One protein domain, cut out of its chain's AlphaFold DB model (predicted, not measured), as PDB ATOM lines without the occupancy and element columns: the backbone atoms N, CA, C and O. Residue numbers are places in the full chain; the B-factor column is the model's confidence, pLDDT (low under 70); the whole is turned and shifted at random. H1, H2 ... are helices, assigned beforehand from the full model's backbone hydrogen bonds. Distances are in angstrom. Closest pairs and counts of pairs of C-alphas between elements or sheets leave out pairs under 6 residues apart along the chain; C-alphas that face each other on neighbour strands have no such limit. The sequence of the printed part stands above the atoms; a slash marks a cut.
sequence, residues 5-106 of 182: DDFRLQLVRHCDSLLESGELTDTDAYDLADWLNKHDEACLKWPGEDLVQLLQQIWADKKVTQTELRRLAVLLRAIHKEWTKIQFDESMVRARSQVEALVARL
ATOM      1  N   ASP A   5      93.222 125.258 101.705       62.19
ATOM      2  CA  ASP A   5      92.646 126.456 102.328       62.19
ATOM      3  C   ASP A   5      92.253 126.257 103.803       62.19
ATOM      4  O   ASP A   5      92.094 127.233 104.536       62.19
ATOM      5  N   ASP A   6      92.138 125.008 104.263       77.00
ATOM      6  CA  ASP A   6      91.654 124.681 105.607       77.00
ATOM      7  C   ASP A   6      92.676 125.069 106.690       77.00
ATOM      8  O   ASP A   6      92.337 125.760 107.647       77.00
ATOM      9  N   PHE A   7      93.960 124.750 106.496       82.19
ATOM     10  CA  PHE A   7      95.008 125.082 107.474       82.19
ATOM     11  C   PHE A   7      95.260 126.588 107.605       82.19
ATOM     12  O   PHE A   7      95.512 127.075 108.706       82.19
ATOM     13  N   ARG A   8      95.156 127.348 106.505       84.12
ATOM     14  CA  ARG A   8      95.297 128.814 106.532       84.12
ATOM     15  C   ARG A   8      94.172 129.461 107.325       84.12
ATOM     16  O   ARG A   8      94.435 130.305 108.177       84.12
ATOM     17  N   LEU A   9      92.935 129.035 107.077       87.00
ATOM     18  CA  LEU A   9      91.780 129.521 107.819       87.00
ATOM     19  C   LEU A   9      91.876 129.152 109.305       87.00
ATOM     20  O   LEU A   9      91.579 129.984 110.160       87.00
ATOM     21  N   GLN A  10      92.290 127.923 109.619       89.75
ATOM     22  CA  GLN A  10      92.472 127.476 110.999       89.75
ATOM     23  C   GLN A  10      93.556 128.276 111.725       89.75
ATOM     24  O   GLN A  10      93.316 128.715 112.848       89.75
ATOM     25  N   LEU A  11      94.697 128.534 111.077       90.44
ATOM     26  CA  LEU A  11      95.773 129.345 111.644       90.44
ATOM     27  C   LEU A  11      95.313 130.782 111.908       90.44
ATOM     28  O   LEU A  11      95.492 131.274 113.016       90.44
ATOM     29  N   VAL A  12      94.655 131.440 110.944       90.94
ATOM     30  CA  VAL A  12      94.145 132.809 111.148       90.94
ATOM     31  C   VAL A  12      93.126 132.859 112.288       90.94
ATOM     32  O   VAL A  12      93.208 133.740 113.136       90.94
ATOM     33  N   ARG A  13      92.215 131.882 112.380       90.81
ATOM     34  CA  ARG A  13      91.263 131.793 113.501       90.81
ATOM     35  C   ARG A  13      91.954 131.591 114.842       90.81
ATOM     36  O   ARG A  13      91.529 132.169 115.837       90.81
ATOM     37  N   HIS A  14      93.003 130.774 114.875       90.75
ATOM     38  CA  HIS A  14      93.791 130.589 116.083       90.75
ATOM     39  C   HIS A  14      94.476 131.903 116.484       90.75
ATOM     40  O   HIS A  14      94.339 132.330 117.627       90.75
ATOM     41  N   CYS A  15      95.095 132.613 115.535       91.00
ATOM     42  CA  CYS A  15      95.661 133.943 115.763       91.00
ATOM     43  C   CYS A  15      94.629 134.951 116.293       91.00
ATOM     44  O   CYS A  15      94.940 135.706 117.211       91.00
ATOM     45  N   ASP A  16      93.412 134.949 115.748       89.75
ATOM     46  CA  ASP A  16      92.333 135.834 116.190       89.75
ATOM     47  C   ASP A  16      91.914 135.524 117.633       89.75
ATOM     48  O   ASP A  16      91.787 136.445 118.435       89.75
ATOM     49  N   SER A  17      91.809 134.241 118.001       90.88
ATOM     50  CA  SER A  17      91.483 133.837 119.377       90.88
ATOM     51  C   SER A  17      92.525 134.301 120.401       90.88
ATOM     52  O   SER A  17      92.167 134.704 121.504       90.88
ATOM     53  N   LEU A  18      93.807 134.334 120.016       88.69
ATOM     54  CA  LEU A  18      94.888 134.849 120.862       88.69
ATOM     55  C   LEU A  18      94.828 136.377 121.023       88.69
ATOM     56  O   LEU A  18      95.363 136.920 121.983       88.69
ATOM     57  N   LEU A  19      94.197 137.093 120.087       87.81
ATOM     58  CA  LEU A  19      94.024 138.545 120.164       87.81
ATOM     59  C   LEU A  19      92.784 138.961 120.972       87.81
ATOM     60  O   LEU A  19      92.729 140.104 121.430       87.81
ATOM     61  N   GLU A  20      91.806 138.071 121.167       85.69
ATOM     62  CA  GLU A  20      90.576 138.361 121.923       85.69
ATOM     63  C   GLU A  20      90.837 138.649 123.410       85.69
ATOM     64  O   GLU A  20      90.109 139.433 124.021       85.69
ATOM     65  N   SER A  21      91.901 138.077 123.983       77.31
ATOM     66  CA  SER A  21      92.327 138.312 125.372       77.31
ATOM     67  C   SER A  21      92.849 139.739 125.621       77.31
ATOM     68  O   SER A  21      92.949 140.171 126.770       77.31
ATOM     69  N   GLY A  22      93.144 140.500 124.559       74.19
ATOM     70  CA  GLY A  22      93.538 141.912 124.594       74.19
ATOM     71  C   GLY A  22      95.045 142.163 124.731       74.19
ATOM     72  O   GLY A  22      95.574 143.050 124.056       74.19
ATOM     73  N   GLU A  23      95.755 141.373 125.539       83.62
ATOM     74  CA  GLU A  23      97.218 141.412 125.651       83.62
ATOM     75  C   GLU A  23      97.812 140.018 125.459       83.62
ATOM     76  O   GLU A  23      97.422 139.079 126.144       83.62
ATOM     77  N   LEU A  24      98.794 139.904 124.556       88.50
ATOM     78  CA  LEU A  24      99.526 138.656 124.375       88.50
ATOM     79  C   LEU A  24     100.463 138.407 125.551       88.50
ATOM     80  O   LEU A  24     101.284 139.258 125.909       88.50
ATOM     81  N   THR A  25     100.374 137.195 126.068       88.62
ATOM     82  CA  THR A  25     101.232 136.622 127.097       88.62
ATOM     83  C   THR A  25     102.299 135.715 126.484       88.62
ATOM     84  O   THR A  25     102.269 135.367 125.302       88.62
ATOM     85  N   ASP A  26     103.279 135.328 127.295       88.12
ATOM     86  CA  ASP A  26     104.254 134.296 126.943       88.12
ATOM     87  C   ASP A  26     103.585 132.938 126.681       88.12
ATOM     88  O   ASP A  26     103.998 132.228 125.763       88.12
ATOM     89  N   THR A  27     102.518 132.615 127.419       89.00
ATOM     90  CA  THR A  27     101.688 131.429 127.175       89.00
ATOM     91  C   THR A  27     101.011 131.462 125.809       89.00
ATOM     92  O   THR A  27     101.091 130.471 125.094       89.00
ATOM     93  N   ASP A  28     100.468 132.603 125.374       90.44
ATOM     94  CA  ASP A  28      99.854 132.718 124.039       90.44
ATOM     95  C   ASP A  28     100.882 132.506 122.922       90.44
ATOM     96  O   ASP A  28     100.616 131.879 121.894       90.44
ATOM     97  N   ALA A  29     102.089 133.035 123.126       89.62
ATOM     98  CA  ALA A  29     103.186 132.889 122.182       89.62
ATOM     99  C   ALA A  29     103.667 131.423 122.114       89.62
ATOM    100  O   ALA A  29     103.987 130.925 121.032       89.62
ATOM    101  N   TYR A  30     103.680 130.723 123.253       90.38
ATOM    102  CA  TYR A  30     103.972 129.293 123.321       90.38
ATOM    103  C   TYR A  30     102.886 128.451 122.648       90.38
ATOM    104  O   TYR A  30     103.215 127.587 121.840       90.38
ATOM    105  N   ASP A  31     101.614 128.731 122.923       90.94
ATOM    106  CA  ASP A  31     100.477 128.014 122.343       90.94
ATOM    107  C   ASP A  31     100.463 128.142 120.816       90.94
ATOM    108  O   ASP A  31     100.279 127.151 120.109       90.94
ATOM    109  N   LEU A  32     100.775 129.334 120.295       91.69
ATOM    110  CA  LEU A  32     100.931 129.556 118.859       91.69
ATOM    111  C   LEU A  32     102.078 128.728 118.260       91.69
ATOM    112  O   LEU A  32     101.930 128.146 117.183       91.69
ATOM    113  N   ALA A  33     103.224 128.671 118.940       91.06
ATOM    114  CA  ALA A  33     104.368 127.882 118.495       91.06
ATOM    115  C   ALA A  33     104.068 126.373 118.535       91.06
ATOM    116  O   ALA A  33     104.397 125.653 117.593       91.06
ATOM    117  N   ASP A  34     103.410 125.896 119.592       92.12
ATOM    118  CA  ASP A  34     102.966 124.508 119.725       92.12
ATOM    119  C   ASP A  34     101.952 124.135 118.634       92.12
ATOM    120  O   ASP A  34     102.056 123.069 118.024       92.12
ATOM    121  N   TRP A  35     101.021 125.038 118.313       92.19
ATOM    122  CA  TRP A  35     100.087 124.841 117.209       92.19
ATOM    123  C   TRP A  35     100.813 124.709 115.866       92.19
ATOM    124  O   TRP A  35     100.530 123.777 115.112       92.19
ATOM    125  N   LEU A  36     101.774 125.593 115.575       90.94
ATOM    126  CA  LEU A  36     102.558 125.558 114.334       90.94
ATOM    127  C   LEU A  36     103.407 124.284 114.224       90.94
ATOM    128  O   LEU A  36     103.431 123.659 113.168       90.94
ATOM    129  N   ASN A  37     104.017 123.832 115.323       89.38
ATOM    130  CA  ASN A  37     104.782 122.580 115.359       89.38
ATOM    131  C   ASN A  37     103.921 121.329 115.117       89.38
ATOM    132  O   ASN A  37     104.437 120.289 114.720       89.38
ATOM    133  N   LYS A  38     102.610 121.401 115.369       89.38
ATOM    134  CA  LYS A  38     101.663 120.318 115.058       89.38
ATOM    135  C   LYS A  38     101.195 120.338 113.599       89.38
ATOM    136  O   LYS A  38     100.565 119.380 113.159       89.38
ATOM    137  N   HIS A  39     101.493 121.408 112.861       87.06
ATOM    138  CA  HIS A  39     101.017 121.644 111.500       87.06
ATOM    139  C   HIS A  39     102.169 122.091 110.587       87.06
ATOM    140  O   HIS A  39     102.180 123.219 110.095       87.06
ATOM    141  N   ASP A  40     103.108 121.183 110.304       84.12
ATOM    142  CA  ASP A  40     104.295 121.448 109.469       84.12
ATOM    143  C   ASP A  40     103.962 122.117 108.123       84.12
ATOM    144  O   ASP A  40     104.676 123.007 107.662       84.12
ATOM    145  N   GLU A  41     102.846 121.736 107.493       84.19
ATOM    146  CA  GLU A  41     102.408 122.321 106.220       84.19
ATOM    147  C   GLU A  41     102.017 123.802 106.337       84.19
ATOM    148  O   GLU A  41     102.195 124.562 105.379       84.19
ATOM    149  N   ALA A  42     101.500 124.225 107.496       84.31
ATOM    150  CA  ALA A  42     101.113 125.609 107.750       84.31
ATOM    151  C   ALA A  42     102.342 126.518 107.884       84.31
ATOM    152  O   ALA A  42     102.282 127.679 107.490       84.31
ATOM    153  N   CYS A  43     103.470 125.981 108.355       86.06
ATOM    154  CA  CYS A  43     104.740 126.699 108.494       86.06
ATOM    155  C   CYS A  43     105.386 127.060 107.148       86.06
ATOM    156  O   CYS A  43     106.176 127.997 107.075       86.06
ATOM    157  N   LEU A  44     105.065 126.324 106.078       87.00
ATOM    158  CA  LEU A  44     105.690 126.484 104.757       87.00
ATOM    159  C   LEU A  44     105.048 127.574 103.894       87.00
ATOM    160  O   LEU A  44     105.506 127.827 102.779       87.00
ATOM    161  N   LYS A  45     103.934 128.152 104.340       87.94
ATOM    162  CA  LYS A  45     103.154 129.115 103.565       87.94
ATOM    163  C   LYS A  45     102.702 130.247 104.458       87.94
ATOM    164  O   LYS A  45     102.431 130.047 105.637       87.94
ATOM    165  N   TRP A  46     102.485 131.410 103.862       89.81
ATOM    166  CA  TRP A  46     101.748 132.475 104.522       89.81
ATOM    167  C   TRP A  46     100.392 131.978 105.088       89.81
ATOM    168  O   TRP A  46      99.672 131.265 104.363       89.81
ATOM    169  N   PRO A  47     100.019 132.340 106.337       92.25
ATOM    170  CA  PRO A  47     100.730 133.256 107.247       92.25
ATOM    171  C   PRO A  47     101.765 132.600 108.181       92.25
ATOM    172  O   PRO A  47     102.406 133.301 108.960       92.25
ATOM    173  N   GLY A  48     101.943 131.278 108.139       91.12
ATOM    174  CA  GLY A  48     102.828 130.567 109.064       91.12
ATOM    175  C   GLY A  48     104.310 130.889 108.887       91.12
ATOM    176  O   GLY A  48     105.017 130.963 109.886       91.12
ATOM    177  N   GLU A  49     104.781 131.158 107.667       91.94
ATOM    178  CA  GLU A  49     106.196 131.498 107.420       91.94
ATOM    179  C   GLU A  49     106.649 132.759 108.187       91.94
ATOM    180  O   GLU A  49     107.682 132.745 108.864       91.94
ATOM    181  N   ASP A  50     105.820 133.810 108.171       92.31
ATOM    182  CA  ASP A  50     106.074 135.075 108.869       92.31
ATOM    183  C   ASP A  50     106.060 134.875 110.393       92.31
ATOM    184  O   ASP A  50     106.868 135.453 111.129       92.31
ATOM    185  N   LEU A  51     105.142 134.029 110.875       93.31
ATOM    186  CA  LEU A  51     104.995 133.717 112.294       93.31
ATOM    187  C   LEU A  51     106.176 132.908 112.814       93.31
ATOM    188  O   LEU A  51     106.759 133.280 113.829       93.31
ATOM    189  N   VAL A  52     106.575 131.848 112.111       92.81
ATOM    190  CA  VAL A  52     107.718 131.011 112.494       92.81
ATOM    191  C   VAL A  52     108.986 131.852 112.587       92.81
ATOM    192  O   VAL A  52     109.720 131.733 113.567       92.81
ATOM    193  N   GLN A  53     109.230 132.743 111.622       90.94
ATOM    194  CA  GLN A  53     110.404 133.613 111.658       90.94
ATOM    195  C   GLN A  53     110.411 134.515 112.901       90.94
ATOM    196  O   GLN A  53     111.449 134.664 113.551       90.94
ATOM    197  N   LEU A  54     109.272 135.121 113.247       91.19
ATOM    198  CA  LEU A  54     109.188 135.980 114.424       91.19
ATOM    199  C   LEU A  54     109.313 135.172 115.721       91.19
ATOM    200  O   LEU A  54     110.055 135.574 116.612       91.19
ATOM    201  N   LEU A  55     108.653 134.018 115.817       91.56
ATOM    202  CA  LEU A  55     108.753 133.132 116.976       91.56
ATOM    203  C   LEU A  55     110.195 132.629 117.163       91.56
ATOM    204  O   LEU A  55     110.717 132.627 118.266       91.56
ATOM    205  N   GLN A  56     110.934 132.309 116.104       91.12
ATOM    206  CA  GLN A  56     112.353 131.955 116.249       91.12
ATOM    207  C   GLN A  56     113.195 133.099 116.838       91.12
ATOM    208  O   GLN A  56     114.110 132.840 117.619       91.12
ATOM    209  N   GLN A  57     112.883 134.357 116.505       89.44
ATOM    210  CA  GLN A  57     113.578 135.523 117.065       89.44
ATOM    211  C   GLN A  57     113.282 135.706 118.554       89.44
ATOM    212  O   GLN A  57     114.212 135.918 119.323       89.44
ATOM    213  N   ILE A  58     112.014 135.585 118.952       88.50
ATOM    214  CA  ILE A  58     111.574 135.798 120.339       88.50
ATOM    215  C   ILE A  58     112.170 134.740 121.296       88.50
ATOM    216  O   ILE A  58     112.350 134.996 122.481       88.50
ATOM    217  N   TRP A  59     112.509 133.542 120.802       87.81
ATOM    218  CA  TRP A  59     113.075 132.460 121.620       87.81
ATOM    219  C   TRP A  59     114.607 132.393 121.533       87.81
ATOM    220  O   TRP A  59     115.224 131.603 122.253       87.81
ATOM    221  N   ALA A  60     115.240 133.208 120.682       87.56
ATOM    222  CA  ALA A  60     116.678 133.143 120.425       87.56
ATOM    223  C   ALA A  60     117.523 133.457 121.671       87.56
ATOM    224  O   ALA A  60     118.555 132.824 121.898       87.56
ATOM    225  N   ASP A  61     117.080 134.405 122.498       85.69
ATOM    226  CA  ASP A  61     117.764 134.823 123.725       85.69
ATOM    227  C   ASP A  61     117.215 134.136 124.995       85.69
ATOM    228  O   ASP A  61     117.670 134.416 126.107       85.69
ATOM    229  N   LYS A  62     116.271 133.195 124.822       82.00
ATOM    230  CA  LYS A  62     115.541 132.469 125.877       82.00
ATOM    231  C   LYS A  62     114.772 133.373 126.848       82.00
ATOM    232  O   LYS A  62     114.415 132.916 127.937       82.00
ATOM    233  N   LYS A  63     114.512 134.632 126.490       87.19
ATOM    234  CA  LYS A  63     113.807 135.581 127.344       87.19
ATOM    235  C   LYS A  63     112.748 136.329 126.545       87.19
ATOM    236  O   LYS A  63     113.018 137.364 125.961       87.19
ATOM    237  N   VAL A  64     111.502 135.883 126.669       87.00
ATOM    238  CA  VAL A  64     110.362 136.579 126.066       87.00
ATOM    239  C   VAL A  64     110.166 137.943 126.731       87.00
ATOM    240  O   VAL A  64     109.892 138.048 127.929       87.00
ATOM    241  N   THR A  65     110.316 139.013 125.955       89.31
ATOM    242  CA  THR A  65     110.117 140.390 126.416       89.31
ATOM    243  C   THR A  65     108.748 140.940 126.016       89.31
ATOM    244  O   THR A  65     108.147 140.556 125.014       89.31
ATOM    245  N   GLN A  66     108.253 141.940 126.753       88.69
ATOM    246  CA  GLN A  66     106.998 142.613 126.391       88.69
ATOM    247  C   GLN A  66     107.077 143.300 125.014       88.69
ATOM    248  O   GLN A  66     106.077 143.408 124.307       88.69
ATOM    249  N   THR A  67     108.262 143.764 124.602       89.62
ATOM    250  CA  THR A  67     108.476 144.371 123.279       89.62
ATOM    251  C   THR A  67     108.272 143.354 122.159       89.62
ATOM    252  O   THR A  67     107.666 143.668 121.137       89.62
ATOM    253  N   GLU A  68     108.738 142.128 122.362       90.50
ATOM    254  CA  GLU A  68     108.571 141.012 121.436       90.50
ATOM    255  C   GLU A  68     107.123 140.551 121.335       90.50
ATOM    256  O   GLU A  68     106.604 140.433 120.228       90.50
ATOM    257  N   LEU A  69     106.432 140.415 122.469       90.69
ATOM    258  CA  LEU A  69     104.998 140.114 122.496       90.69
ATOM    259  C   LEU A  69     104.177 141.205 121.797       90.69
ATOM    260  O   LEU A  69     103.256 140.911 121.036       90.69
ATOM    261  N   ARG A  70     104.554 142.483 121.949       91.00
ATOM    262  CA  ARG A  70     103.942 143.577 121.177       91.00
ATOM    263  C   ARG A  70     104.208 143.450 119.679       91.00
ATOM    264  O   ARG A  70     103.293 143.699 118.897       91.00
ATOM    265  N   ARG A  71     105.423 143.070 119.263       92.38
ATOM    266  CA  ARG A  71     105.740 142.813 117.845       92.38
ATOM    267  C   ARG A  71     104.908 141.653 117.298       92.38
ATOM    268  O   ARG A  71     104.363 141.791 116.206       92.38
ATOM    269  N   LEU A  72     104.745 140.579 118.070       93.38
ATOM    270  CA  LEU A  72     103.873 139.458 117.720       93.38
ATOM    271  C   LEU A  72     102.421 139.918 117.561       93.38
ATOM    272  O   LEU A  72     101.832 139.693 116.512       93.38
ATOM    273  N   ALA A  73     101.879 140.679 118.515       91.88
ATOM    274  CA  ALA A  73     100.513 141.205 118.432       91.88
ATOM    275  C   ALA A  73     100.297 142.100 117.201       91.88
ATOM    276  O   ALA A  73      99.232 142.085 116.583       91.88
ATOM    277  N   VAL A  74     101.298 142.907 116.835       93.44
ATOM    278  CA  VAL A  74     101.262 143.712 115.605       93.44
ATOM    279  C   VAL A  74     101.228 142.815 114.368       93.44
ATOM    280  O   VAL A  74     100.424 143.080 113.475       93.44
ATOM    281  N   LEU A  75     102.039 141.755 114.331       94.50
ATOM    282  CA  LEU A  75     102.049 140.807 113.219       94.50
ATOM    283  C   LEU A  75     100.714 140.059 113.094       94.50
ATOM    284  O   LEU A  75     100.153 140.027 112.003       94.50
ATOM    285  N   LEU A  76     100.151 139.549 114.196       93.81
ATOM    286  CA  LEU A  76      98.848 138.869 114.188       93.81
ATOM    287  C   LEU A  76      97.740 139.774 113.628       93.81
ATOM    288  O   LEU A  76      96.973 139.365 112.758       93.81
ATOM    289  N   ARG A  77      97.700 141.047 114.047       92.69
ATOM    290  CA  ARG A  77      96.737 142.026 113.510       92.69
ATOM    291  C   ARG A  77      96.953 142.319 112.026       92.69
ATOM    292  O   ARG A  77      95.982 142.514 111.295       92.69
ATOM    293  N   ALA A  78      98.206 142.377 111.576       93.88
ATOM    294  CA  ALA A  78      98.521 142.559 110.162       93.88
ATOM    295  C   ALA A  78      98.043 141.358 109.330       93.88
ATOM    296  O   ALA A  78      97.422 141.557 108.287       93.88
ATOM    297  N   ILE A  79      98.251 140.139 109.835       93.50
ATOM    298  CA  ILE A  79      97.771 138.898 109.217       93.50
ATOM    299  C   ILE A  79      96.246 138.897 109.107       93.50
ATOM    300  O   ILE A  79      95.725 138.679 108.016       93.50
ATOM    301  N   HIS A  80      95.527 139.212 110.189       91.25
ATOM    302  CA  HIS A  80      94.062 139.287 110.173       91.25
ATOM    303  C   HIS A  80      93.544 140.280 109.119       91.25
ATOM    304  O   HIS A  80      92.619 139.993 108.348       91.25
ATOM    305  N   LYS A  81      94.166 141.463 109.052       92.88
ATOM    306  CA  LYS A  81      93.805 142.497 108.079       92.88
ATOM    307  C   LYS A  81      94.024 142.021 106.642       92.88
ATOM    308  O   LYS A  81      93.140 142.211 105.806       92.88
ATOM    309  N   GLU A  82      95.177 141.422 106.352       93.88
ATOM    310  CA  GLU A  82      95.477 140.941 105.002       93.88
ATOM    311  C   GLU A  82      94.580 139.754 104.626       93.88
ATOM    312  O   GLU A  82      94.053 139.719 103.518       93.88
ATOM    313  N   TRP A  83      94.292 138.848 105.566       92.19
ATOM    314  CA  TRP A  83      93.339 137.755 105.357       92.19
ATOM    315  C   TRP A  83      91.947 138.268 104.978       92.19
ATOM    316  O   TRP A  83      91.349 137.804 104.007       92.19
ATOM    317  N   THR A  84      91.447 139.272 105.702       90.69
ATOM    318  CA  THR A  84      90.145 139.895 105.419       90.69
ATOM    319  C   THR A  84      90.109 140.508 104.020       90.69
ATOM    320  O   THR A  84      89.112 140.384 103.306       90.69
ATOM    321  N   LYS A  85      91.209 141.136 103.595       92.88
ATOM    322  CA  LYS A  85      91.349 141.695 102.249       92.88
ATOM    323  C   LYS A  85      91.354 140.603 101.176       92.88
ATOM    324  O   LYS A  85      90.602 140.722 100.214       92.88
ATOM    325  N   ILE A  86      92.114 139.523 101.367       90.44
ATOM    326  CA  ILE A  86      92.131 138.369 100.450       90.44
ATOM    327  C   ILE A  86      90.717 137.798 100.286       90.44
ATOM    328  O   ILE A  86      90.250 137.612  99.164       90.44
ATOM    329  N   GLN A  87      89.999 137.587 101.393       89.56
ATOM    330  CA  GLN A  87      88.628 137.071 101.362       89.56
ATOM    331  C   GLN A  87      87.661 138.001 100.616       89.56
ATOM    332  O   GLN A  87      86.793 137.535  99.870       89.56
ATOM    333  N   PHE A  88      87.812 139.315 100.789       87.25
ATOM    334  CA  PHE A  88      87.027 140.300 100.052       87.25
ATOM    335  C   PHE A  88      87.314 140.247  98.545       87.25
ATOM    336  O   PHE A  88      86.378 140.157  97.746       87.25
ATOM    337  N   ASP A  89      88.589 140.238  98.155       91.31
ATOM    338  CA  ASP A  89      89.005 140.194  96.751       91.31
ATOM    339  C   ASP A  89      88.515 138.905  96.064       91.31
ATOM    340  O   ASP A  89      87.923 138.954  94.983       91.31
ATOM    341  N   GLU A  90      88.651 137.748  96.719       90.62
ATOM    342  CA  GLU A  90      88.125 136.466  96.227       90.62
ATOM    343  C   GLU A  90      86.598 136.471  96.079       90.62
ATOM    344  O   GLU A  90      86.048 135.918  95.121       90.62
ATOM    345  N   SER A  91      85.882 137.092  97.021       88.31
ATOM    346  CA  SER A  91      84.429 137.272  96.932       88.31
ATOM    347  C   SER A  91      84.043 138.106  95.707       88.31
ATOM    348  O   SER A  91      83.168 137.707  94.933       88.31
ATOM    349  N   MET A  92      84.752 139.210  95.466       89.25
ATOM    350  CA  MET A  92      84.525 140.079  94.310       89.25
ATOM    351  C   MET A  92      84.815 139.373  92.981       89.25
ATOM    352  O   MET A  92      84.029 139.492  92.037       89.25
ATOM    353  N   VAL A  93      85.895 138.589  92.900       92.06
ATOM    354  CA  VAL A  93      86.217 137.780  91.711       92.06
ATOM    355  C   VAL A  93      85.124 136.746  91.437       92.06
ATOM    356  O   VAL A  93      84.689 136.593  90.289       92.06
ATOM    357  N   ARG A  94      84.623 136.066  92.478       91.12
ATOM    358  CA  ARG A  94      83.505 135.118  92.350       91.12
ATOM    359  C   ARG A  94      82.230 135.807  91.873       91.12
ATOM    360  O   ARG A  94      81.606 135.319  90.932       91.12
ATOM    361  N   ALA A  95      81.872 136.946  92.461       88.62
ATOM    362  CA  ALA A  95      80.700 137.721  92.059       88.62
ATOM    363  C   ALA A  95      80.793 138.163  90.590       88.62
ATOM    364  O   ALA A  95      79.857 137.965  89.819       88.62
ATOM    365  N   ARG A  96      81.952 138.683  90.170       91.56
ATOM    366  CA  ARG A  96      82.200 139.056  88.773       91.56
ATOM    367  C   ARG A  96      82.045 137.866  87.827       91.56
ATOM    368  O   ARG A  96      81.353 137.981  86.822       91.56
ATOM    369  N   SER A  97      82.629 136.723  88.177       92.44
ATOM    370  CA  SER A  97      82.532 135.499  87.372       92.44
ATOM    371  C   SER A  97      81.080 135.027  87.224       92.44
ATOM    372  O   SER A  97      80.670 134.584  86.152       92.44
ATOM    373  N   GLN A  98      80.269 135.155  88.280       92.06
ATOM    374  CA  GLN A  98      78.836 134.850  88.225       92.06
ATOM    375  C   GLN A  98      78.079 135.809  87.302       92.06
ATOM    376  O   GLN A  98      77.256 135.358  86.507       92.06
ATOM    377  N   VAL A  99      78.374 137.112  87.365       92.19
ATOM    378  CA  VAL A  99      77.781 138.108  86.460       92.19
ATOM    379  C   VAL A  99      78.148 137.807  85.009       92.19
ATOM    380  O   VAL A  99      77.263 137.772  84.160       92.19
ATOM    381  N   GLU A 100      79.417 137.526  84.718       90.25
ATOM    382  CA  GLU A 100      79.874 137.177  83.367       90.25
ATOM    383  C   GLU A 100      79.173 135.911  82.844       90.25
ATOM    384  O   GLU A 100      78.684 135.894  81.713       90.25
ATOM    385  N   ALA A 101      79.022 134.883  83.684       91.38
ATOM    386  CA  ALA A 101      78.293 133.664  83.331       91.38
ATOM    387  C   ALA A 101      76.791 133.903  83.090       91.38
ATOM    388  O   ALA A 101      76.195 133.241  82.239       91.38
ATOM    389  N   LEU A 102      76.170 134.829  83.826       88.56
ATOM    390  CA  LEU A 102      74.780 135.233  83.606       88.56
ATOM    391  C   LEU A 102      74.636 136.005  82.293       88.56
ATOM    392  O   LEU A 102      73.773 135.664  81.490       88.56
ATOM    393  N   VAL A 103      75.507 136.986  82.042       84.31
ATOM    394  CA  VAL A 103      75.513 137.779  80.803       84.31
ATOM    395  C   VAL A 103      75.696 136.887  79.578       84.31
ATOM    396  O   VAL A 103      74.983 137.062  78.599       84.31
ATOM    397  N   ALA A 104      76.572 135.881  79.645       84.56
ATOM    398  CA  ALA A 104      76.777 134.933  78.549       84.56
ATOM    399  C   ALA A 104      75.532 134.087  78.207       84.56
ATOM    400  O   ALA A 104      75.446 133.540  77.110       84.56
ATOM    401  N   ARG A 105      74.576 133.955  79.139       85.00
ATOM    402  CA  ARG A 105      73.303 133.242  78.929       85.00
ATOM    403  C   ARG A 105      72.174 134.157  78.466       85.00
ATOM    404  O   ARG A 105      71.146 133.653  78.020       85.00
ATOM    405  N   LEU A 106      72.327 135.471  78.613       75.44
ATOM    406  CA  LEU A 106      71.339 136.415  78.114       75.44
ATOM    407  C   LEU A 106      71.429 136.462  76.583       75.44
ATOM    408  O   LEU A 106      72.536 136.460  76.038       75.44
TER     409      LEU A 106
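AT A GLANCE: This is residues 5 to 106 of the 182 residues of an uncharacterized protein of Acidobacteria bacterium (UniProt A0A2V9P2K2). Two helical hairpins, H1 with H2 and H4 with the first part of H5, cross in a compact head, from which residues 85 to 106 stick out as a long arm, mostly H5. The printed part has 102 residues with five named helices, H1 to H5, and is all helix. The whole is loose, radius of gyration of the C-alphas 17.4 A, spanning 65 by 27 by 17 A.

HOW THE PARTS SIT: H1, residues 5 to 20, H2, 26 to 37, H4, 48 to 58, and H5, 66 to 103, form an up-and-down bundle, each running against the one before. Residues 12 to 19 of H1 touch H5 at a steep tilt of 45 degrees, closest C-alphas Cys 15 and Leu 76, 6.1 A. H3, residues 40 to 43, is apart from H5. Every O i to N i+4 pair is within hydrogen-bond range in H1, H2, H4 and H5; H3 is too short for one.

IN THESE COORDINATES: H1 begins at C-alpha 5 (92.646, 126.456, 102.328) and measures 23.0 A; H5, 55.6 A, ends at C-alpha 103 (75.513, 137.779, 80.803).

THE WHOLE: The printed part has no cut and no long link; residue 5 is under 70 in pLDDT.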